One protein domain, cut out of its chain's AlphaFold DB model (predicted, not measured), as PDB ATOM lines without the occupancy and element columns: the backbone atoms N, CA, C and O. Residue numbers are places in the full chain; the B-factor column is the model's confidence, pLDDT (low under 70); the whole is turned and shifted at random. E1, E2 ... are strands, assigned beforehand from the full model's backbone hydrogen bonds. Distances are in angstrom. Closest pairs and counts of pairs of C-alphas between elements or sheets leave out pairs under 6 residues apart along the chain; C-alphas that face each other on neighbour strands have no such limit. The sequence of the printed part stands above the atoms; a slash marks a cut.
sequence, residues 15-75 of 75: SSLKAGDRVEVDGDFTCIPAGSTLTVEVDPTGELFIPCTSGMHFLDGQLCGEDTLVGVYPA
ATOM      1  N   SER A  15      -7.832  36.558 -57.508       94.25
ATOM      2  CA  SER A  15      -7.424  36.513 -58.915       94.25
ATOM      3  C   SER A  15      -6.040  35.898 -59.155       94.25
ATOM      4  O   SER A  15      -5.740  35.468 -60.269       94.25
ATOM      5  N   SER A  16      -5.190  35.847 -58.124       93.75
ATOM      6  CA  SER A  16      -3.842  35.277 -58.201       93.75
ATOM      7  C   SER A  16      -3.771  33.802 -57.801       93.75
ATOM      8  O   SER A  16      -2.756  33.157 -58.070       93.75
ATOM      9  N   LEU A  17      -4.826  33.271 -57.174       95.44
ATOM     10  CA  LEU A  17      -4.867  31.910 -56.653       95.44
ATOM     11  C   LEU A  17      -5.507  30.937 -57.643       95.44
ATOM     12  O   LEU A  17      -6.408  31.269 -58.412       95.44
ATOM     13  N   LYS A  18      -5.056  29.688 -57.576       96.19
ATOM     14  CA  LYS A  18      -5.642  28.535 -58.268       96.19
ATOM     15  C   LYS A  18      -5.534  27.295 -57.391       96.19
ATOM     16  O   LYS A  18      -4.732  27.243 -56.459       96.19
ATOM     17  N   ALA A  19      -6.303  26.266 -57.737       97.19
ATOM     18  CA  ALA A  19      -6.181  24.965 -57.094       97.19
ATOM     19  C   ALA A  19      -4.730  24.448 -57.147       97.19
ATOM     20  O   ALA A  19      -4.068  24.509 -58.187       97.19
ATOM     21  N   GLY A  20      -4.249  23.936 -56.016       96.81
ATOM     22  CA  GLY A  20      -2.879  23.477 -55.808       96.81
ATOM     23  C   GLY A  20      -1.929  24.527 -55.223       96.81
ATOM     24  O   GLY A  20      -0.874  24.141 -54.717       96.81
ATOM     25  N   ASP A  21      -2.281  25.816 -55.244       97.62
ATOM     26  CA  ASP A  21      -1.480  26.843 -54.571       97.62
ATOM     27  C   ASP A  21      -1.542  26.676 -53.048       97.62
ATOM     28  O   ASP A  21      -2.476  26.085 -52.502       97.62
ATOM     29  N   ARG A  22      -0.531  27.194 -52.347       97.31
ATOM     30  CA  ARG A  22      -0.471  27.167 -50.885       97.31
ATOM     31  C   ARG A  22      -0.747  28.553 -50.329       97.31
ATOM     32  O   ARG A  22      -0.189  29.537 -50.807       97.31
ATOM     33  N   VAL A  23      -1.569  28.605 -49.292       96.12
ATOM     34  CA  VAL A  23      -1.876  29.831 -48.558       96.12
ATOM     35  C   VAL A  23      -1.730  29.596 -47.067       96.12
ATOM     36  O   VAL A  23      -1.979  28.499 -46.571       96.12
ATOM     37  N   GLU A  24      -1.312  30.624 -46.350       95.94
ATOM     38  CA  GLU A  24      -1.358  30.661 -44.897       95.94
ATOM     39  C   GLU A  24      -2.609  31.415 -44.461       95.94
ATOM     40  O   GLU A  24      -2.948  32.435 -45.058       95.94
ATOM     41  N   VAL A  25      -3.284  30.936 -43.422       93.56
ATOM     42  CA  VAL A  25      -4.398  31.665 -42.811       93.56
ATOM     43  C   VAL A  25      -4.025  32.224 -41.447       93.56
ATOM     44  O   VAL A  25      -3.205  31.648 -40.725       93.56
ATOM     45  N   ASP A  26      -4.633  33.348 -41.082       88.81
ATOM     46  CA  ASP A  26      -4.551  33.859 -39.720       88.81
ATOM     47  C   ASP A  26      -5.381  33.022 -38.728       88.81
ATOM     48  O   ASP A  26      -5.883  31.937 -39.026       88.81
ATOM     49  N   GLY A  27      -5.444  33.503 -37.488       81.44
ATOM     50  CA  GLY A  27      -6.132  32.830 -36.393       81.44
ATOM     51  C   GLY A  27      -7.631  33.087 -36.297       81.44
ATOM     52  O   GLY A  27      -8.229  32.593 -35.341       81.44
ATOM     53  N   ASP A  28      -8.241  33.831 -37.223       82.94
ATOM     54  CA  ASP A  28      -9.674  34.146 -37.147       82.94
ATOM     55  C   ASP A  28     -10.550  32.989 -37.676       82.94
ATOM     56  O   ASP A  28     -11.754  32.918 -37.408       82.94
ATOM     57  N   PHE A  29      -9.939  31.995 -38.328       83.25
ATOM     58  CA  PHE A  29     -10.577  30.722 -38.653       83.25
ATOM     59  C   PHE A  29     -10.651  29.820 -37.415       83.25
ATOM     60  O   PHE A  29      -9.730  29.076 -37.105       83.25
ATOM     61  N   THR A  30     -11.789  29.798 -36.723       85.12
ATOM     62  CA  THR A  30     -11.955  29.017 -35.473       85.12
ATOM     63  C   THR A  30     -11.716  27.503 -35.603       85.12
ATOM     64  O   THR A  30     -11.520  26.826 -34.595       85.12
ATOM     65  N   CYS A  31     -11.725  26.959 -36.822       88.81
ATOM     66  CA  CYS A  31     -11.502  25.540 -37.113       88.81
ATOM     67  C   CYS A  31     -10.166  25.240 -37.820       88.81
ATOM     68  O   CYS A  31      -9.896  24.074 -38.135       88.81
ATOM     69  N   ILE A  32      -9.334  26.261 -38.058       89.31
ATOM     70  CA  ILE A  32      -7.990  26.131 -38.620       89.31
ATOM     71  C   ILE A  32      -7.008  26.799 -37.648       89.31
ATOM     72  O   ILE A  32      -7.175  27.966 -37.311       89.31
ATOM     73  N   PRO A  33      -5.969  26.099 -37.171       90.94
ATOM     74  CA  PRO A  33      -4.967  26.730 -36.320       90.94
ATOM     75  C   PRO A  33      -4.299  27.923 -37.019       90.94
ATOM     76  O   PRO A  33      -3.913  27.820 -38.184       90.94
ATOM     77  N   ALA A  34      -4.108  29.025 -36.293       92.00
ATOM     78  CA  ALA A  34      -3.428  30.214 -36.805       92.00
ATOM     79  C   ALA A  34      -2.044  29.876 -37.386       92.00
ATOM     80  O   ALA A  34      -1.275  29.136 -36.768       92.00
ATOM     81  N   GLY A  35      -1.719  30.435 -38.554       91.94
ATOM     82  CA  GLY A  35      -0.450  30.185 -39.242       91.94
ATOM     83  C   GLY A  35      -0.386  28.832 -39.958       91.94
ATOM     84  O   GLY A  35       0.686  28.421 -40.404       91.94
ATOM     85  N   SER A  36      -1.507  28.113 -40.072       94.31
ATOM     86  CA  SER A  36      -1.554  26.884 -40.865       94.31
ATOM     87  C   SER A  36      -1.417  27.199 -42.347       94.31
ATOM     88  O   SER A  36      -2.119  28.059 -42.876       94.31
ATOM     89  N   THR A  37      -0.561  26.441 -43.029       96.06
ATOM     90  CA  THR A  37      -0.486  26.454 -44.489       96.06
ATOM     91  C   THR A  37      -1.400  25.383 -45.071       96.06
ATOM     92  O   THR A  37      -1.195  24.193 -44.821       96.06
ATOM     93  N   LEU A  38      -2.360  25.800 -45.885       95.25
ATOM     94  CA  LEU A  38      -3.338  24.946 -46.547       95.25
ATOM     95  C   LEU A  38      -3.150  24.994 -48.062       95.25
ATOM     96  O   LEU A  38      -2.618  25.960 -48.609       95.25
ATOM     97  N   THR A  39      -3.584  23.932 -48.731       97.25
ATOM     98  CA  THR A  39      -3.647  23.890 -50.191       97.25
ATOM     99  C   THR A  39      -5.007  24.418 -50.628       97.25
ATOM    100  O   THR A  39      -6.029  23.993 -50.093       97.25
ATOM    101  N   VAL A  40      -5.018  25.336 -51.588       97.25
ATOM    102  CA  VAL A  40      -6.241  25.784 -52.250       97.25
ATOM    103  C   VAL A  40      -6.773  24.632 -53.095       97.25
ATOM    104  O   VAL A  40      -6.047  24.046 -53.897       97.25
ATOM    105  N   GLU A  41      -8.043  24.313 -52.934       97.56
ATOM    106  CA  GLU A  41      -8.760  23.308 -53.708       97.56
ATOM    107  C   GLU A  41      -9.872  23.970 -54.524       97.56
ATOM    108  O   GLU A  41     -10.181  25.148 -54.348       97.56
ATOM    109  N   VAL A  42     -10.435  23.216 -55.467       97.19
ATOM    110  CA  VAL A  42     -11.571  23.647 -56.282       97.19
ATOM    111  C   VAL A  42     -12.689  22.632 -56.139       97.19
ATOM    112  O   VAL A  42     -12.450  21.422 -56.178       97.19
ATOM    113  N   ASP A  43     -13.904  23.116 -55.927       94.94
ATOM    114  CA  ASP A  43     -15.074  22.259 -55.802       94.94
ATOM    115  C   ASP A  43     -15.592  21.813 -57.194       94.94
ATOM    116  O   ASP A  43     -15.097  22.260 -58.235       94.94
ATOM    117  N   PRO A  44     -16.609  20.935 -57.267       95.50
ATOM    118  CA  PRO A  44     -17.188  20.517 -58.545       95.50
ATOM    119  C   PRO A  44     -17.850  21.641 -59.363       95.50
ATOM    120  O   PRO A  44     -18.110  21.432 -60.549       95.50
ATOM    121  N   THR A  45     -18.160  22.792 -58.758       94.19
ATOM    122  CA  THR A  45     -18.750  23.956 -59.440       94.19
ATOM    123  C   THR A  45     -17.701  24.930 -59.981       94.19
ATOM    124  O   THR A  45     -18.025  25.763 -60.829       94.19
ATOM    125  N   GLY A  46     -16.435  24.764 -59.587       93.38
ATOM    126  CA  GLY A  46     -15.311  25.594 -60.012       93.38
ATOM    127  C   GLY A  46     -14.897  26.651 -58.986       93.38
ATOM    128  O   GLY A  46     -14.071  27.504 -59.307       93.38
ATOM    129  N   GLU A  47     -15.446  26.609 -57.773       95.12
ATOM    130  CA  GLU A  47     -15.191  27.593 -56.728       95.12
ATOM    131  C   GLU A  47     -13.994  27.201 -55.855       95.12
ATOM    132  O   GLU A  47     -13.830  26.038 -55.472       95.12
ATOM    133  N   LEU A  48     -13.129  28.177 -55.557       96.75
ATOM    134  CA  LEU A  48     -11.916  27.948 -54.777       96.75
ATOM    135  C   LEU A  48     -12.218  27.931 -53.280       96.75
ATOM    136  O   LEU A  48     -12.863  28.836 -52.748       96.75
ATOM    137  N   PHE A  49     -11.668  26.944 -52.586       96.00
ATOM    138  CA  PHE A  49     -11.805  26.809 -51.144       96.00
ATOM    139  C   PHE A  49     -10.510  26.321 -50.495       96.00
ATOM    140  O   PHE A  49      -9.605  25.820 -51.156       96.00
ATOM    141  N   ILE A  50     -10.432  26.449 -49.174       95.12
ATOM    142  CA  ILE A  50      -9.434  25.771 -48.345       95.12
ATOM    143  C   ILE A  50     -10.132  24.752 -47.434       95.12
ATOM    144  O   ILE A  50     -11.175  25.067 -46.842       95.12
ATOM    145  N   PRO A  51      -9.614  23.517 -47.321       93.50
ATOM    146  CA  PRO A  51     -10.215  22.506 -46.465       93.50
ATOM    147  C   PRO A  51     -10.003  22.855 -44.988       93.50
ATOM    148  O   PRO A  51      -8.954  23.369 -44.592       93.50
ATOM    149  N   CYS A  52     -10.984  22.530 -44.148       90.06
ATOM    150  CA  CYS A  52     -10.861  22.624 -42.696       90.06
ATOM    151  C   CYS A  52     -11.352  21.349 -42.008       90.06
ATOM    152  O   CYS A  52     -11.945  20.461 -42.619       90.06
ATOM    153  N   THR A  53     -11.130  21.261 -40.699       86.25
ATOM    154  CA  THR A  53     -11.542  20.098 -39.894       86.25
ATOM    155  C   THR A  53     -13.061  19.886 -39.849       86.25
ATOM    156  O   THR A  53     -13.513  18.783 -39.550       86.25
ATOM    157  N   SER A  54     -13.835  20.918 -40.187       86.00
ATOM    158  CA  SER A  54     -15.302  20.921 -40.164       86.00
ATOM    159  C   SER A  54     -15.939  20.962 -41.560       86.00
ATOM    160  O   SER A  54     -17.161  21.057 -41.652       86.00
ATOM    161  N   GLY A  55     -15.150  20.920 -42.641       90.12
ATOM    162  CA  GLY A  55     -15.643  21.068 -44.012       90.12
ATOM    163  C   GLY A  55     -14.696  21.876 -44.899       90.12
ATOM    164  O   GLY A  55     -13.541  21.503 -45.085       90.12
ATOM    165  N   MET A  56     -15.197  22.974 -45.465       93.06
ATOM    166  CA  MET A  56     -14.476  23.831 -46.408       93.06
ATOM    167  C   MET A  56     -14.810  25.305 -46.182       93.06
ATOM    168  O   MET A  56     -15.949  25.637 -45.851       93.06
ATOM    169  N   HIS A  57     -13.824  26.179 -46.381       92.81
ATOM    170  CA  HIS A  57     -14.022  27.626 -46.443       92.81
ATOM    171  C   HIS A  57     -13.784  28.100 -47.865       92.81
ATOM    172  O   HIS A  57     -12.648  28.077 -48.338       92.81
ATOM    173  N   PHE A  58     -14.847  28.540 -48.530       94.44
ATOM    174  CA  PHE A  58     -14.723  29.198 -49.821       94.44
ATOM    175  C   PHE A  58     -13.995  30.535 -49.662       94.44
ATOM    176  O   PHE A  58     -14.192  31.262 -48.680       94.44
ATOM    177  N   LEU A  59     -13.086  30.813 -50.596       93.12
ATOM    178  CA  LEU A  59     -12.235  32.000 -50.538       93.12
ATOM    179  C   LEU A  59     -13.027  33.275 -50.845       93.12
ATOM    180  O   LEU A  59     -12.721  34.329 -50.296       93.12
ATOM    181  N   ASP A  60     -14.080  33.187 -51.653       90.69
ATOM    182  CA  ASP A  60     -14.987  34.299 -51.952       90.69
ATOM    183  C   ASP A  60     -15.625  34.894 -50.675       90.69
ATOM    184  O   ASP A  60     -15.728  36.111 -50.527       90.69
ATOM    185  N   GLY A  61     -15.943  34.051 -49.689       87.81
ATOM    186  CA  GLY A  61     -16.481  34.448 -48.391       87.81
ATOM    187  C   GLY A  61     -15.491  35.213 -47.508       87.81
ATOM    188  O   GLY A  61     -15.889  35.741 -46.471       87.81
ATOM    189  N   GLN A  62     -14.214  35.273 -47.900       89.38
ATOM    190  CA  GLN A  62     -13.156  36.040 -47.231       89.38
ATOM    191  C   GLN A  62     -12.801  37.330 -47.987       89.38
ATOM    192  O   GLN A  62     -11.863  38.039 -47.606       89.38
ATOM    193  N   LEU A  63     -13.528  37.651 -49.064       91.88
ATOM    194  CA  LEU A  63     -13.292  38.859 -49.843       91.88
ATOM    195  C   LEU A  63     -13.614  40.119 -49.036       91.88
ATOM    196  O   LEU A  63     -14.694  40.294 -48.474       91.88
ATOM    197  N   CYS A  64     -12.678  41.058 -49.071       86.19
ATOM    198  CA  CYS A  64     -12.890  42.436 -48.666       86.19
ATOM    199  C   CYS A  64     -12.631  43.349 -49.863       86.19
ATOM    200  O   CYS A  64     -11.490  43.576 -50.267       86.19
ATOM    201  N   GLY A  65     -13.711  43.881 -50.434       85.12
ATOM    202  CA  GLY A  65     -13.658  44.585 -51.712       85.12
ATOM    203  C   GLY A  65     -13.709  43.605 -52.880       85.12
ATOM    204  O   GLY A  65     -14.464  42.642 -52.835       85.12
ATOM    205  N   GLU A  66     -12.944  43.877 -53.936       84.12
ATOM    206  CA  GLU A  66     -13.072  43.140 -55.201       84.12
ATOM    207  C   GLU A  66     -12.201  41.881 -55.280       84.12
ATOM    208  O   GLU A  66     -12.570  40.945 -55.977       84.12
ATOM    209  N   ASP A  67     -11.052  41.848 -54.596       91.69
ATOM    210  CA  ASP A  67     -10.042  40.809 -54.863       91.69
ATOM    211  C   ASP A  67      -9.174  40.418 -53.656       91.69
ATOM    212  O   ASP A  67      -8.395  39.474 -53.721       91.69
ATOM    213  N   THR A  68      -9.260  41.141 -52.540       93.81
ATOM    214  CA  THR A  68      -8.385  40.923 -51.379       93.81
ATOM    215  C   THR A  68      -9.007  39.930 -50.405       93.81
ATOM    216  O   THR A  68     -10.112  40.166 -49.921       93.81
ATOM    217  N   LEU A  69      -8.275  38.866 -50.068       93.44
ATOM    218  CA  LEU A  69      -8.702  37.827 -49.130       93.44
ATOM    219  C   LEU A  69      -8.199  38.129 -47.716       93.44
ATOM    220  O   LEU A  69      -7.043  37.866 -47.383       93.44
ATOM    221  N   VAL A  70      -9.053  38.706 -46.872       92.25
ATOM    222  CA  VAL A  70      -8.643  39.096 -45.515       92.25
ATOM    223  C   VAL A  70      -8.338  37.854 -44.690       92.25
ATOM    224  O   VAL A  70      -9.100  36.895 -44.680       92.25
ATOM    225  N   GLY A  71      -7.192  37.885 -44.016       91.62
ATOM    226  CA  GLY A  71      -6.721  36.781 -43.184       91.62
ATOM    227  C   GLY A  71      -6.140  35.604 -43.961       91.62
ATOM    228  O   GLY A  71      -5.780  34.601 -43.353       91.62
ATOM    229  N   VAL A  72      -5.986  35.730 -45.282       94.38
ATOM    230  CA  VAL A  72      -5.315  34.745 -46.138       94.38
ATOM    231  C   VAL A  72      -4.062  35.381 -46.727       94.38
ATOM    232  O   VAL A  72      -4.104  36.503 -47.229       94.38
ATOM    233  N   TYR A  73      -2.939  34.673 -46.695       94.88
ATOM    234  CA  TYR A  73      -1.639  35.150 -47.163       94.88
ATOM    235  C   TYR A  73      -1.026  34.157 -48.156       94.88
ATOM    236  O   TYR A  73      -1.187  32.947 -47.979       94.88
ATOM    237  N   PRO A  74      -0.270  34.623 -49.164       92.94
ATOM    238  CA  PRO A  74       0.564  33.739 -49.974       92.94
ATOM    239  C   PRO A  74       1.613  33.034 -49.094       92.94
ATOM    240  O   PRO A  74       2.182  33.670 -48.198       92.94
ATOM    241  N   ALA A  75       1.852  31.743 -49.349       87.94
ATOM    242  CA  ALA A  75       2.841  30.914 -48.649       87.94
ATOM    243  C   ALA A  75       4.060  30.579 -49.522       87.94
ATOM    244  O   ALA A  75       3.896  30.455 -50.757       87.94
TER     245      ALA A  75
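AT A GLANCE: This is residues 15 to 75 of the 75 residues of an uncharacterized protein of Sphingobium sp. C100 (UniProt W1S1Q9). With little regular structure, a small sheet, E2 - E1 - E5, and the hairpin E3 and E4 make an L, its corner where E2 nears E3; residues 59 to 71 lead across the open side from E4 to E5. The printed part has 61 residues, no named helix and five named strands, E1 to E5 in chain order, holding 19 residues: all strand, both sheets antiparallel. It is compact, radius of gyration of the C-alphas 10.6 A, and rounded, spanning 26 by 24 by 19 A.

IN THESE COORDINATES: E1, residues 22 to 25, begins at C-alpha 22 (-0.471, 27.167, -50.885) and is 10.0 A long from first to last C-alpha. E2, residues 37 to 39, measures 7.0 A; E5, residues 72 to 74, measures 7.1 A and ends at C-alpha 74 (0.564, 33.739, -49.974). E3, residues 48 to 52, measures 13.2 A; E4, residues 55 to 58, 10.0 A.

HOW THE PARTS SIT: E1 is antiparallel to E2, its hairpin partner; N 23 and O 38, 2.9 A, are within hydrogen-bond range. E1 is antiparallel to E5, with N 24 and O 73 at 2.8 A. Hairpin E3 and E4 has N 50 and O 57 at 2.9 A. The closest C-alphas of E2 and E3, Thr 39 and Ile 50, are 6.4 A apart.

THE WHOLE: The farthest C-alphas, Ala 34 and Thr 45, are 28.0 A apart. The printed part has no cut; links E1 to E2 and E4 to E5 are long. No printed residue is under 70 in pLDDT.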